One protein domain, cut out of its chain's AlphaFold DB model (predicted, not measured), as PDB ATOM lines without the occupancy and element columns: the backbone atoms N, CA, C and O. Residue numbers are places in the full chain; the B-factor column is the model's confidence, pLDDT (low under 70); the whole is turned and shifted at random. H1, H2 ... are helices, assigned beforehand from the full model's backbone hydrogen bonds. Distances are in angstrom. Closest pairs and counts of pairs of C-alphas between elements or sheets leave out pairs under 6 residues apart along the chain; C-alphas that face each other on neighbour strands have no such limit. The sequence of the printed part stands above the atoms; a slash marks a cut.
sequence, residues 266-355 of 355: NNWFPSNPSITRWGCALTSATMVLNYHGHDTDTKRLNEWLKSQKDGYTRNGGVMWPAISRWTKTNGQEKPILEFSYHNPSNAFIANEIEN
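AT A GLANCE: This is residues 266 to 355 of the 355 residues of an uncharacterized protein of Microgenomates group bacterium GW2011_GWC1_37_8 (UniProt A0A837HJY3). Three helices, H2, H3 and H4, set at wide angles to one another, form a small loose core, with the short H1 just before H2 and the link of residues 307 to 319 folded in beside them. From H4 a long link leads away to H5, which is apart from the other helices; residues 342 to 348 stick out. The 90 printed residues hold five named helices, H1 to H5 in order, and no named strand: all helix. The whole is compact, with a radius of gyration of the C-alphas of 13.7 A and spans of 38 by 33 by 20 A.

HOW THE PARTS SIT: Begin with H1, residues 275 to 278, which meets H2, residues 280 to 291, only through their tight link. Residues 282 to 286 of H2 touch H3, residues 298 to 306, with the C-alphas of Thr 286 and Thr 298 closest at 5.8 A. Their tilt of 68 degrees, opposite ways, is steep, only just short of about perpendicular. H4, residues 320 to 330, is close to H2 but not clearly touching; their closest C-alphas, Ala 285 and Ile 323, are 7.5 A apart. H3 and H4 are also close but not clearly touching, about perpendicular at 75 degrees, with the C-alphas of Leu 305 and Ala 322 closest at 7.3 A. H5, residues 346 to 354, is apart from H1, H2, H3 and H4. In H2, H3, H4 and H5 every O i to N i+4 pair is within hydrogen-bond range; H1 is too short for one.

IN THESE COORDINATES: Find C-alpha 275 at (121.799, 133.400, 170.630), where H1 begins its 5.2 A. H2 runs 16.8 A from C-alpha 280, H3 12.2 A and H4 15.3 A; H5 runs 12.4 A to C-alpha 354 at (113.798, 113.901, 161.198).

THE WHOLE: The C-alphas farthest apart, Ser 271 and Glu 333, are 41.3 A from each other. The printed part has no cut; the links H3 to H4 and H4 to H5 are long. Look to residues 352 to 355 for pLDDT under 70.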
ATOM      1  N   ASN A 266     111.788 131.368 169.105       96.31
ATOM      2  CA  ASN A 266     110.489 131.772 169.652       96.31
ATOM      3  C   ASN A 266     109.413 130.688 169.489       96.31
ATOM      4  O   ASN A 266     108.499 130.609 170.307       96.31
ATOM      5  N   ASN A 267     109.519 129.836 168.466       93.00
ATOM      6  CA  ASN A 267     108.540 128.789 168.188       93.00
ATOM      7  C   ASN A 267     108.696 127.572 169.109       93.00
ATOM      8  O   ASN A 267     107.699 126.940 169.452       93.00
ATOM      9  N   TRP A 268     109.928 127.229 169.499       92.00
ATOM     10  CA  TRP A 268     110.229 126.000 170.247       92.00
ATOM     11  C   TRP A 268     110.783 126.243 171.663       92.00
ATOM     12  O   TRP A 268     110.709 125.352 172.508       92.00
ATOM     13  N   PHE A 269     111.258 127.454 171.974       94.00
ATOM     14  CA  PHE A 269     111.699 127.871 173.309       94.00
ATOM     15  C   PHE A 269     111.456 129.376 173.589       94.00
ATOM     16  O   PHE A 269     112.398 130.149 173.799       94.00
ATOM     17  N   PRO A 270     110.186 129.819 173.668       94.81
ATOM     18  CA  PRO A 270     109.833 131.240 173.788       94.81
ATOM     19  C   PRO A 270     110.316 131.920 175.076       94.81
ATOM     20  O   PRO A 270     110.387 133.143 175.141       94.81
ATOM     21  N   SER A 271     110.646 131.161 176.125       96.44
ATOM     22  CA  SER A 271     111.102 131.730 177.399       96.44
ATOM     23  C   SER A 271     112.519 132.307 177.336       96.44
ATOM     24  O   SER A 271     112.853 133.168 178.149       96.44
ATOM     25  N   ASN A 272     113.359 131.846 176.399       95.38
ATOM     26  CA  ASN A 272     114.696 132.392 176.158       95.38
ATOM     27  C   ASN A 272     115.202 132.010 174.750       95.38
ATOM     28  O   ASN A 272     116.023 131.098 174.613       95.38
ATOM     29  N   PRO A 273     114.725 132.696 173.702       97.50
ATOM     30  CA  PRO A 273     114.970 132.330 172.309       97.50
ATOM     31  C   PRO A 273     116.311 132.871 171.775       97.50
ATOM     32  O   PRO A 273     116.491 133.000 170.571       97.50
ATOM     33  N   SER A 274     117.235 133.283 172.646       98.31
ATOM     34  CA  SER A 274     118.381 134.113 172.258       98.31
ATOM     35  C   SER A 274     119.614 133.317 171.808       98.31
ATOM     36  O   SER A 274     119.843 132.190 172.255       98.31
ATOM     37  N   ILE A 275     120.473 133.940 170.992       98.44
ATOM     38  CA  ILE A 275     121.799 133.400 170.630       98.44
ATOM     39  C   ILE A 275     122.660 133.176 171.877       98.44
ATOM     40  O   ILE A 275     123.341 132.158 171.969       98.44
ATOM     41  N   THR A 276     122.550 134.030 172.898       97.81
ATOM     42  CA  THR A 276     123.232 133.813 174.187       97.81
ATOM     43  C   THR A 276     122.905 132.451 174.794       97.81
ATOM     44  O   THR A 276     123.748 131.864 175.470       97.81
ATOM     45  N   ARG A 277     121.698 131.925 174.565       96.69
ATOM     46  CA  ARG A 277     121.260 130.650 175.129       96.69
ATOM     47  C   ARG A 277     121.608 129.449 174.251       96.69
ATOM     48  O   ARG A 277     122.016 128.427 174.797       96.69
ATOM     49  N   TRP A 278     121.442 129.568 172.937       96.88
ATOM     50  CA  TRP A 278     121.447 128.420 172.017       96.88
ATOM     51  C   TRP A 278     122.517 128.495 170.917       96.88
ATOM     52  O   TRP A 278     122.691 127.555 170.153       96.88
ATOM     53  N   GLY A 279     123.274 129.588 170.854       96.88
ATOM     54  CA  GLY A 279     124.160 129.918 169.742       96.88
ATOM     55  C   GLY A 279     125.516 129.224 169.704       96.88
ATOM     56  O   GLY A 279     126.344 129.651 168.908       96.88
ATOM     57  N   CYS A 280     125.780 128.202 170.525       95.12
ATOM     58  CA  CYS A 280     127.123 127.618 170.642       95.12
ATOM     59  C   CYS A 280     127.651 127.090 169.299       95.12
ATOM     60  O   CYS A 280     128.724 127.496 168.855       95.12
ATOM     61  N   ALA A 281     126.868 126.251 168.614       95.94
ATOM     62  CA  ALA A 281     127.227 125.702 167.309       95.94
ATOM     63  C   ALA A 281     127.338 126.798 166.239       95.94
ATOM     64  O   ALA A 281     128.265 126.787 165.433       95.94
ATOM     65  N   LEU A 282     126.436 127.782 166.273       98.06
ATOM     66  CA  LEU A 282     126.425 128.906 165.341       98.06
ATOM     67  C   LEU A 282     127.693 129.764 165.473       98.06
ATOM     68  O   LEU A 282     128.318 130.078 164.463       98.06
ATOM     69  N   THR A 283     128.113 130.113 166.693       97.44
ATOM     70  CA  THR A 283     129.356 130.872 166.900       97.44
ATOM     71  C   THR A 283     130.598 130.074 166.532       97.44
ATOM     72  O   THR A 283     131.524 130.635 165.950       97.44
ATOM     73  N   SER A 284     130.604 128.759 166.781       95.38
ATOM     74  CA  SER A 284     131.678 127.877 166.315       95.38
ATOM     75  C   SER A 284     131.766 127.850 164.790       95.38
ATOM     76  O   SER A 284     132.857 127.981 164.241       95.38
ATOM     77  N   ALA A 285     130.626 127.772 164.096       96.56
ATOM     78  CA  ALA A 285     130.586 127.860 162.642       96.56
ATOM     79  C   ALA A 285     131.119 129.215 162.141       96.56
ATOM     80  O   ALA A 285     131.926 129.236 161.216       96.56
ATOM     81  N   THR A 286     130.757 130.336 162.780       96.75
ATOM     82  CA  THR A 286     131.321 131.661 162.458       96.75
ATOM     83  C   THR A 286     132.851 131.679 162.573       96.75
ATOM     84  O   THR A 286     133.518 132.189 161.676       96.75
ATOM     85  N   MET A 287     133.423 131.100 163.635       95.25
ATOM     86  CA  MET A 287     134.883 131.033 163.804       95.25
ATOM     87  C   MET A 287     135.554 130.202 162.706       95.25
ATOM     88  O   MET A 287     136.527 130.658 162.109       95.25
ATOM     89  N   VAL A 288     135.013 129.021 162.384       93.75
ATOM     90  CA  VAL A 288     135.541 128.158 161.310       93.75
ATOM     91  C   VAL A 288     135.490 128.867 159.954       93.75
ATOM     92  O   VAL A 288     136.462 128.844 159.203       93.75
ATOM     93  N   LEU A 289     134.383 129.542 159.643       94.38
ATOM     94  CA  LEU A 289     134.241 130.298 158.400       94.38
ATOM     95  C   LEU A 289     135.291 131.416 158.304       94.38
ATOM     96  O   LEU A 289     136.016 131.485 157.307       94.38
ATOM     97  N   ASN A 290     135.438 132.221 159.360       93.31
ATOM     98  CA  ASN A 290     136.421 133.303 159.408       93.31
ATOM     99  C   ASN A 290     137.866 132.786 159.304       93.31
ATOM    100  O   ASN A 290     138.676 133.392 158.603       93.31
ATOM    101  N   TYR A 291     138.179 131.633 159.908       91.00
ATOM    102  CA  TYR A 291     139.482 130.972 159.758       91.00
ATOM    103  C   TYR A 291     139.838 130.682 158.302       91.00
ATOM    104  O   TYR A 291     140.965 130.916 157.869       91.00
ATOM    105  N   HIS A 292     138.858 130.234 157.524       90.94
ATOM    106  CA  HIS A 292     139.027 129.938 156.106       90.94
ATOM    107  C   HIS A 292     138.829 131.165 155.197       90.94
ATOM    108  O   HIS A 292     138.722 131.032 153.975       90.94
ATOM    109  N   GLY A 293     138.820 132.371 155.774       91.12
ATOM    110  CA  GLY A 293     138.764 133.637 155.050       91.12
ATOM    111  C   GLY A 293     137.376 134.011 154.535       91.12
ATOM    112  O   GLY A 293     137.277 134.884 153.670       91.12
ATOM    113  N   HIS A 294     136.323 133.360 155.032       92.56
ATOM    114  CA  HIS A 294     134.949 133.750 154.751       92.56
ATOM    115  C   HIS A 294     134.495 134.822 155.739       92.56
ATOM    116  O   HIS A 294     134.257 134.516 156.901       92.56
ATOM    117  N   ASP A 295     134.343 136.056 155.264       91.25
ATOM    118  CA  ASP A 295     133.950 137.202 156.090       91.25
ATOM    119  C   ASP A 295     132.463 137.137 156.476       91.25
ATOM    120  O   ASP A 295     131.563 137.457 155.685       91.25
ATOM    121  N   THR A 296     132.194 136.674 157.696       94.25
ATOM    122  CA  THR A 296     130.845 136.625 158.258       94.25
ATOM    123  C   THR A 296     130.858 136.810 159.770       94.25
ATOM    124  O   THR A 296     131.806 136.442 160.465       94.25
ATOM    125  N   ASP A 297     129.759 137.340 160.296       96.19
ATOM    126  CA  ASP A 297     129.499 137.399 161.728       96.19
ATOM    127  C   ASP A 297     128.357 136.445 162.114       96.19
ATOM    128  O   ASP A 297     127.652 135.867 161.276       96.19
ATOM    129  N   THR A 298     128.178 136.254 163.419       97.81
ATOM    130  CA  THR A 298     127.161 135.352 163.969       97.81
ATOM    131  C   THR A 298     125.742 135.776 163.599       97.81
ATOM    132  O   THR A 298     124.891 134.920 163.361       97.81
ATOM    133  N   LYS A 299     125.481 137.083 163.500       98.06
ATOM    134  CA  LYS A 299     124.169 137.607 163.115       98.06
ATOM    135  C   LYS A 299     123.851 137.250 161.663       98.06
ATOM    136  O   LYS A 299     122.805 136.661 161.399       98.06
ATOM    137  N   ARG A 300     124.752 137.566 160.734       97.50
ATOM    138  CA  ARG A 300     124.599 137.343 159.293       97.50
ATOM    139  C   ARG A 300     124.465 135.862 158.974       97.50
ATOM    140  O   ARG A 300     123.621 135.486 158.160       97.50
ATOM    141  N   LEU A 301     125.265 135.018 159.631       98.00
ATOM    142  CA  LEU A 301     125.159 133.571 159.473       98.00
ATOM    143  C   LEU A 301     123.800 133.055 159.968       98.00
ATOM    144  O   LEU A 301     123.138 132.312 159.246       98.00
ATOM    145  N   ASN A 302     123.345 133.495 161.145       98.44
ATOM    146  CA  ASN A 302     122.041 133.112 161.687       98.44
ATOM    147  C   ASN A 302     120.883 133.528 160.772       98.44
ATOM    148  O   ASN A 302     120.003 132.724 160.486       98.44
ATOM    149  N   GLU A 303     120.891 134.772 160.288       98.12
ATOM    150  CA  GLU A 303     119.862 135.297 159.384       98.12
ATOM    151  C   GLU A 303     119.801 134.504 158.071       98.12
ATOM    152  O   GLU A 303     118.710 134.156 157.616       98.12
ATOM    153  N   TRP A 304     120.956 134.158 157.493       97.81
ATOM    154  CA  TRP A 304     120.997 133.334 156.286       97.81
ATOM    155  C   TRP A 304     120.480 131.917 156.537       97.81
ATOM    156  O   TRP A 304     119.706 131.408 155.727       97.81
ATOM    157  N   LEU A 305     120.870 131.283 157.649       97.75
ATOM    158  CA  LEU A 305     120.408 129.936 157.997       97.75
ATOM    159  C   LEU A 305     118.892 129.917 158.225       97.75
ATOM    160  O   LEU A 305     118.215 129.046 157.688       97.75
ATOM    161  N   LYS A 306     118.335 130.926 158.906       97.12
ATOM    162  CA  LYS A 306     116.879 131.081 159.084       97.12
ATOM    163  C   LYS A 306     116.117 131.182 157.764       97.12
ATOM    164  O   LYS A 306     114.953 130.784 157.715       97.12
ATOM    165  N   SER A 307     116.735 131.739 156.718       96.44
ATOM    166  CA  SER A 307     116.112 131.849 155.396       96.44
ATOM    167  C   SER A 307     116.241 130.577 154.555       96.44
ATOM    168  O   SER A 307     115.623 130.497 153.494       96.44
ATOM    169  N   GLN A 308     117.046 129.600 154.982       95.31
ATOM    170  CA  GLN A 308     117.150 128.310 154.307       95.31
ATOM    171  C   GLN A 308     116.110 127.335 154.859       95.31
ATOM    172  O   GLN A 308     115.841 127.297 156.057       95.31
ATOM    173  N   LYS A 309     115.568 126.481 153.985       91.56
ATOM    174  CA  LYS A 309     114.647 125.402 154.388       91.56
ATOM    175  C   LYS A 309     115.311 124.379 155.326       91.56
ATOM    176  O   LYS A 309     114.625 123.704 156.080       91.56
ATOM    177  N   ASP A 310     116.626 124.264 155.237       91.25
ATOM    178  CA  ASP A 310     117.479 123.275 155.886       91.25
ATOM    179  C   ASP A 310     118.644 123.948 156.627       91.25
ATOM    180  O   ASP A 310     119.725 123.380 156.702       91.25
ATOM    181  N   GLY A 311     118.478 125.188 157.104       93.94
ATOM    182  CA  GLY A 311     119.522 125.877 157.878       93.94
ATOM    183  C   GLY A 311     119.611 125.403 159.330       93.94
ATOM    184  O   GLY A 311     120.700 125.379 159.906       93.94
ATOM    185  N   TYR A 312     118.478 124.975 159.886       94.75
ATOM    186  CA  TYR A 312     118.365 124.432 161.231       94.75
ATOM    187  C   TYR A 312     117.486 123.181 161.249       94.75
ATOM    188  O   TYR A 312     116.579 123.037 160.424       94.75
ATOM    189  N   THR A 313     117.750 122.293 162.203       89.62
ATOM    190  CA  THR A 313     116.869 121.175 162.534       89.62
ATOM    191  C   THR A 313     115.595 121.660 163.227       89.62
ATOM    192  O   THR A 313     115.494 122.815 163.648       89.62
ATOM    193  N   ARG A 314     114.615 120.769 163.421       83.88
ATOM    194  CA  ARG A 314     113.347 121.118 164.084       83.88
ATOM    195  C   ARG A 314     113.548 121.628 165.516       83.88
ATOM    196  O   ARG A 314     112.758 122.446 165.984       83.88
ATOM    197  N   ASN A 315     114.584 121.145 166.196       84.69
ATOM    198  CA  ASN A 315     114.929 121.532 167.564       84.69
ATOM    199  C   ASN A 315     116.039 122.599 167.635       84.69
ATOM    200  O   ASN A 315     116.661 122.769 168.684       84.69
ATOM    201  N   GLY A 316     116.312 123.298 166.528       88.88
ATOM    202  CA  GLY A 316     117.288 124.384 166.483       88.88
ATOM    203  C   GLY A 316     118.746 123.927 166.405       88.88
ATOM    204  O   GLY A 316     119.641 124.687 166.760       88.88
ATOM    205  N   GLY A 317     119.043 122.706 165.964       91.69
ATOM    206  CA  GLY A 317     120.415 122.292 165.659       91.69
ATOM    207  C   GLY A 317     120.912 122.963 164.377       91.69
ATOM    208  O   GLY A 317     120.172 123.018 163.402       91.69
ATOM    209  N   VAL A 318     122.143 123.484 164.346       94.75
ATOM    210  CA  VAL A 318     122.740 123.998 163.096       94.75
ATOM    211  C   VAL A 318     122.919 122.845 162.112       94.75
ATOM    212  O   VAL A 318     123.551 121.845 162.446       94.75
ATOM    213  N   MET A 319     122.428 123.002 160.884       93.19
ATOM    214  CA  MET A 319     122.645 122.019 159.822       93.19
ATOM    215  C   MET A 319     124.001 122.251 159.150       93.19
ATOM    216  O   MET A 319     124.153 123.150 158.321       93.19
ATOM    217  N   TRP A 320     125.001 121.427 159.463       93.00
ATOM    218  CA  TRP A 320     126.350 121.560 158.897       93.00
ATOM    219  C   TRP A 320     126.416 121.519 157.359       93.00
ATOM    220  O   TRP A 320     127.128 122.349 156.791       93.00
ATOM    221  N   PRO A 321     125.622 120.693 156.643       92.25
ATOM    222  CA  PRO A 321     125.546 120.782 155.181       92.25
ATOM    223  C   PRO A 321     125.097 122.161 154.665       92.25
ATOM    224  O   PRO A 321     125.502 122.591 153.580       92.25
ATOM    225  N   ALA A 322     124.285 122.898 155.433       95.25
ATOM    226  CA  ALA A 322     123.907 124.263 155.081       95.25
ATOM    227  C   ALA A 322     125.083 125.236 155.226       95.25
ATOM    228  O   ALA A 322     125.212 126.135 154.397       95.25
ATOM    229  N   ILE A 323     125.980 125.028 156.197       96.31
ATOM    230  CA  ILE A 323     127.239 125.781 156.315       96.31
ATOM    231  C   ILE A 323     128.130 125.530 155.092       96.31
ATOM    232  O   ILE A 323     128.624 126.482 154.487       96.31
ATOM    233  N   SER A 324     128.257 124.277 154.642       94.12
ATOM    234  CA  SER A 324     128.970 123.954 153.399       94.12
ATOM    235  C   SER A 324     128.376 124.686 152.196       94.12
ATOM    236  O   SER A 324     129.093 125.357 151.447       94.12
ATOM    237  N   ARG A 325     127.044 124.681 152.047       94.31
ATOM    238  CA  ARG A 325     126.363 125.459 150.995       94.31
ATOM    239  C   ARG A 325     126.587 126.964 151.140       94.31
ATOM    240  O   ARG A 325     126.736 127.653 150.124       94.31
ATOM    241  N   TRP A 326     126.619 127.485 152.364       95.62
ATOM    242  CA  TRP A 326     126.909 128.892 152.624       95.62
ATOM    243  C   TRP A 326     128.278 129.269 152.039       95.62
ATOM    244  O   TRP A 326     128.350 130.244 151.290       95.62
ATOM    245  N   THR A 327     129.322 128.453 152.259       95.44
ATOM    246  CA  THR A 327     130.682 128.718 151.729       95.44
ATOM    247  C   THR A 327     130.717 128.759 150.206       95.44
ATOM    248  O   THR A 327     131.333 129.644 149.622       95.44
ATOM    249  N   LYS A 328     129.973 127.865 149.548       91.44
ATOM    250  CA  LYS A 328     129.862 127.823 148.085       91.44
ATOM    251  C   LYS A 328     129.134 129.036 147.499       91.44
ATOM    252  O   LYS A 328     129.435 129.453 146.385       91.44
ATOM    253  N   THR A 329     128.143 129.566 148.212       90.44
ATOM    254  CA  THR A 329     127.272 130.646 147.714       90.44
ATOM    255  C   THR A 329     127.755 132.045 148.090       90.44
ATOM    256  O   THR A 329     127.451 132.989 147.365       90.44
ATOM    257  N   ASN A 330     128.524 132.185 149.175       88.00
ATOM    258  CA  ASN A 330     128.987 133.476 149.698       88.00
ATOM    259  C   ASN A 330     130.518 133.651 149.657       88.00
ATOM    260  O   ASN A 330     130.997 134.770 149.815       88.00
ATOM    261  N   GLY A 331     131.290 132.586 149.421       76.56
ATOM    262  CA  GLY A 331     132.754 132.597 149.468       76.56
ATOM    263  C   GLY A 331     133.423 132.686 148.100       76.56
ATOM    264  O   GLY A 331     134.164 131.776 147.728       76.56
ATOM    265  N   GLN A 332     133.173 133.750 147.326       71.69
ATOM    266  CA  GLN A 332     133.883 133.926 146.051       71.69
ATOM    267  C   GLN A 332     135.402 133.946 146.289       71.69
ATOM    268  O   GLN A 332     135.890 134.688 147.137       71.69
ATOM    269  N   GLU A 333     136.127 133.089 145.562       81.38
ATOM    270  CA  GLU A 333     137.585 132.891 145.673       81.38
ATOM    271  C   GLU A 333     138.077 132.319 147.024       81.38
ATOM    272  O   GLU A 333     139.276 132.333 147.307       81.38
ATOM    273  N   LYS A 334     137.176 131.783 147.859       87.88
ATOM    274  CA  LYS A 334     137.493 131.110 149.132       87.88
ATOM    275  C   LYS A 334     137.284 129.595 149.024       87.88
ATOM    276  O   LYS A 334     136.508 129.147 148.178       87.88
ATOM    277  N   PRO A 335     137.962 128.780 149.856       88.56
ATOM    278  CA  PRO A 335     137.757 127.337 149.846       88.56
ATOM    279  C   PRO A 335     136.311 126.987 150.212       88.56
ATOM    280  O   PRO A 335     135.744 127.532 151.161       88.56
ATOM    281  N   ILE A 336     135.728 126.048 149.467       90.44
ATOM    282  CA  ILE A 336     134.456 125.420 149.829       90.44
ATOM    283  C   ILE A 336     134.745 124.444 150.968       90.44
ATOM    284  O   ILE A 336     135.633 123.601 150.844       90.44
ATOM    285  N   LEU A 337     134.015 124.570 152.074       90.38
ATOM    286  CA  LEU A 337     134.179 123.697 153.233       90.38
ATOM    287  C   LEU A 337     133.109 122.613 153.182       90.38
ATOM    288  O   LEU A 337     131.941 122.881 153.453       90.38
ATOM    289  N   GLU A 338     133.490 121.398 152.810       87.00
ATOM    290  CA  GLU A 338     132.575 120.259 152.762       87.00
ATOM    291  C   GLU A 338     132.430 119.628 154.150       87.00
ATOM    292  O   GLU A 338     133.403 119.477 154.887       87.00
ATOM    293  N   PHE A 339     131.202 119.260 154.500       85.06
ATOM    294  CA  PHE A 339     130.898 118.533 155.722       85.06
ATOM    295  C   PHE A 339     130.646 117.065 155.390       85.06
ATOM    296  O   PHE A 339     129.834 116.741 154.519       85.06
ATOM    297  N   SER A 340     131.316 116.173 156.111       78.56
ATOM    298  CA  SER A 340     131.106 114.734 156.034       78.56
ATOM    299  C   SER A 340     130.965 114.151 157.433       78.56
ATOM    300  O   SER A 340     131.627 114.566 158.383       78.56
ATOM    301  N   TYR A 341     130.103 113.148 157.557       73.31
ATOM    302  CA  TYR A 341     130.099 112.295 158.733       73.31
ATOM    303  C   TYR A 341     131.157 111.207 158.559       73.31
ATOM    304  O   TYR A 341     131.213 110.550 157.517       73.31
ATOM    305  N   HIS A 342     131.944 110.960 159.599       70.44
ATOM    306  CA  HIS A 342     132.818 109.794 159.653       70.44
ATOM    307  C   HIS A 342     132.040 108.598 160.214       70.44
ATOM    308  O   HIS A 342     131.594 108.633 161.358       70.44
ATOM    309  N   ASN A 343     131.861 107.557 159.394       70.25
ATOM    310  CA  ASN A 343     131.179 106.302 159.741       70.25
ATOM    311  C   ASN A 343     129.792 106.460 160.414       70.25
ATOM    312  O   ASN A 343     129.526 105.800 161.422       70.25
ATOM    313  N   PRO A 344     128.876 107.307 159.899       76.25
ATOM    314  CA  PRO A 344     127.549 107.421 160.491       76.25
ATOM    315  C   PRO A 344     126.754 106.125 160.286       76.25
ATOM    316  O   PRO A 344     126.772 105.521 159.214       76.25
ATOM    317  N   SER A 345     125.977 105.722 161.290       77.75
ATOM    318  CA  SER A 345     124.956 104.699 161.060       77.75
ATOM    319  C   SER A 345     123.789 105.291 160.261       77.75
ATOM    320  O   SER A 345     123.439 106.460 160.422       77.75
ATOM    321  N   ASN A 346     123.118 104.480 159.438       80.75
ATOM    322  CA  ASN A 346     121.921 104.930 158.710       80.75
ATOM    323  C   ASN A 346     120.821 105.448 159.654       80.75
ATOM    324  O   ASN A 346     120.104 106.386 159.315       80.75
ATOM    325  N   ALA A 347     120.711 104.858 160.849       80.62
ATOM    326  CA  ALA A 347     119.771 105.298 161.875       80.62
ATOM    327  C   ALA A 347     120.115 106.697 162.411       80.62
ATOM    328  O   ALA A 347     119.217 107.501 162.635       80.62
ATOM    329  N   PHE A 348     121.407 107.000 162.576       76.25
ATOM    330  CA  PHE A 348     121.871 108.320 162.992       76.25
ATOM    331  C   PHE A 348     121.519 109.392 161.950       76.25
ATOM    332  O   PHE A 348     120.901 110.391 162.307       76.25
ATOM    333  N   ILE A 349     121.805 109.139 160.666       74.62
ATOM    334  CA  ILE A 349     121.468 110.076 159.577       74.62
ATOM    335  C   ILE A 349     119.957 110.322 159.515       74.62
ATOM    336  O   ILE A 349     119.520 111.465 159.412       74.62
ATOM    337  N   ALA A 350     119.148 109.260 159.591       76.38
ATOM    338  CA  ALA A 350     117.692 109.390 159.574       76.38
ATOM    339  C   ALA A 350     117.194 110.247 160.749       76.38
ATOM    340  O   ALA A 350     116.397 111.161 160.558       76.38
ATOM    341  N   ASN A 351     117.730 110.009 161.946       75.75
ATOM    342  CA  ASN A 351     117.361 110.747 163.146       75.75
ATOM    343  C   ASN A 351     117.762 112.230 163.093       75.75
ATOM    344  O   ASN A 351     117.071 113.059 163.676       75.75
ATOM    345  N   GLU A 352     118.861 112.567 162.421       69.94
ATOM    346  CA  GLU A 352     119.325 113.952 162.266       69.94
ATOM    347  C   GLU A 352     118.528 114.737 161.215       69.94
ATOM    348  O   GLU A 352     118.416 115.954 161.310       69.94
ATOM    349  N   ILE A 353     117.940 114.049 160.233       67.25
ATOM    350  CA  ILE A 353     117.038 114.662 159.247       67.25
ATOM    351  C   ILE A 353     115.627 114.851 159.828       67.25
ATOM    352  O   ILE A 353     114.932 115.804 159.472       67.25
ATOM    353  N   GLU A 354     115.171 113.923 160.673       68.88
ATOM    354  CA  GLU A 354     113.798 113.901 161.198       68.88
ATOM    355  C   GLU A 354     113.575 114.772 162.451       68.88
ATOM    356  O   GLU A 354     112.435 115.178 162.714       68.88
ATOM    357  N   ASN A 355     114.635 115.087 163.205       55.28
ATOM    358  CA  ASN A 355     114.619 115.949 164.403       55.28
ATOM    359  C   ASN A 355     115.388 117.242 164.179       55.28
ATOM    360  O   ASN A 355     115.271 118.163 165.034       55.28
TER     361      ASN A 355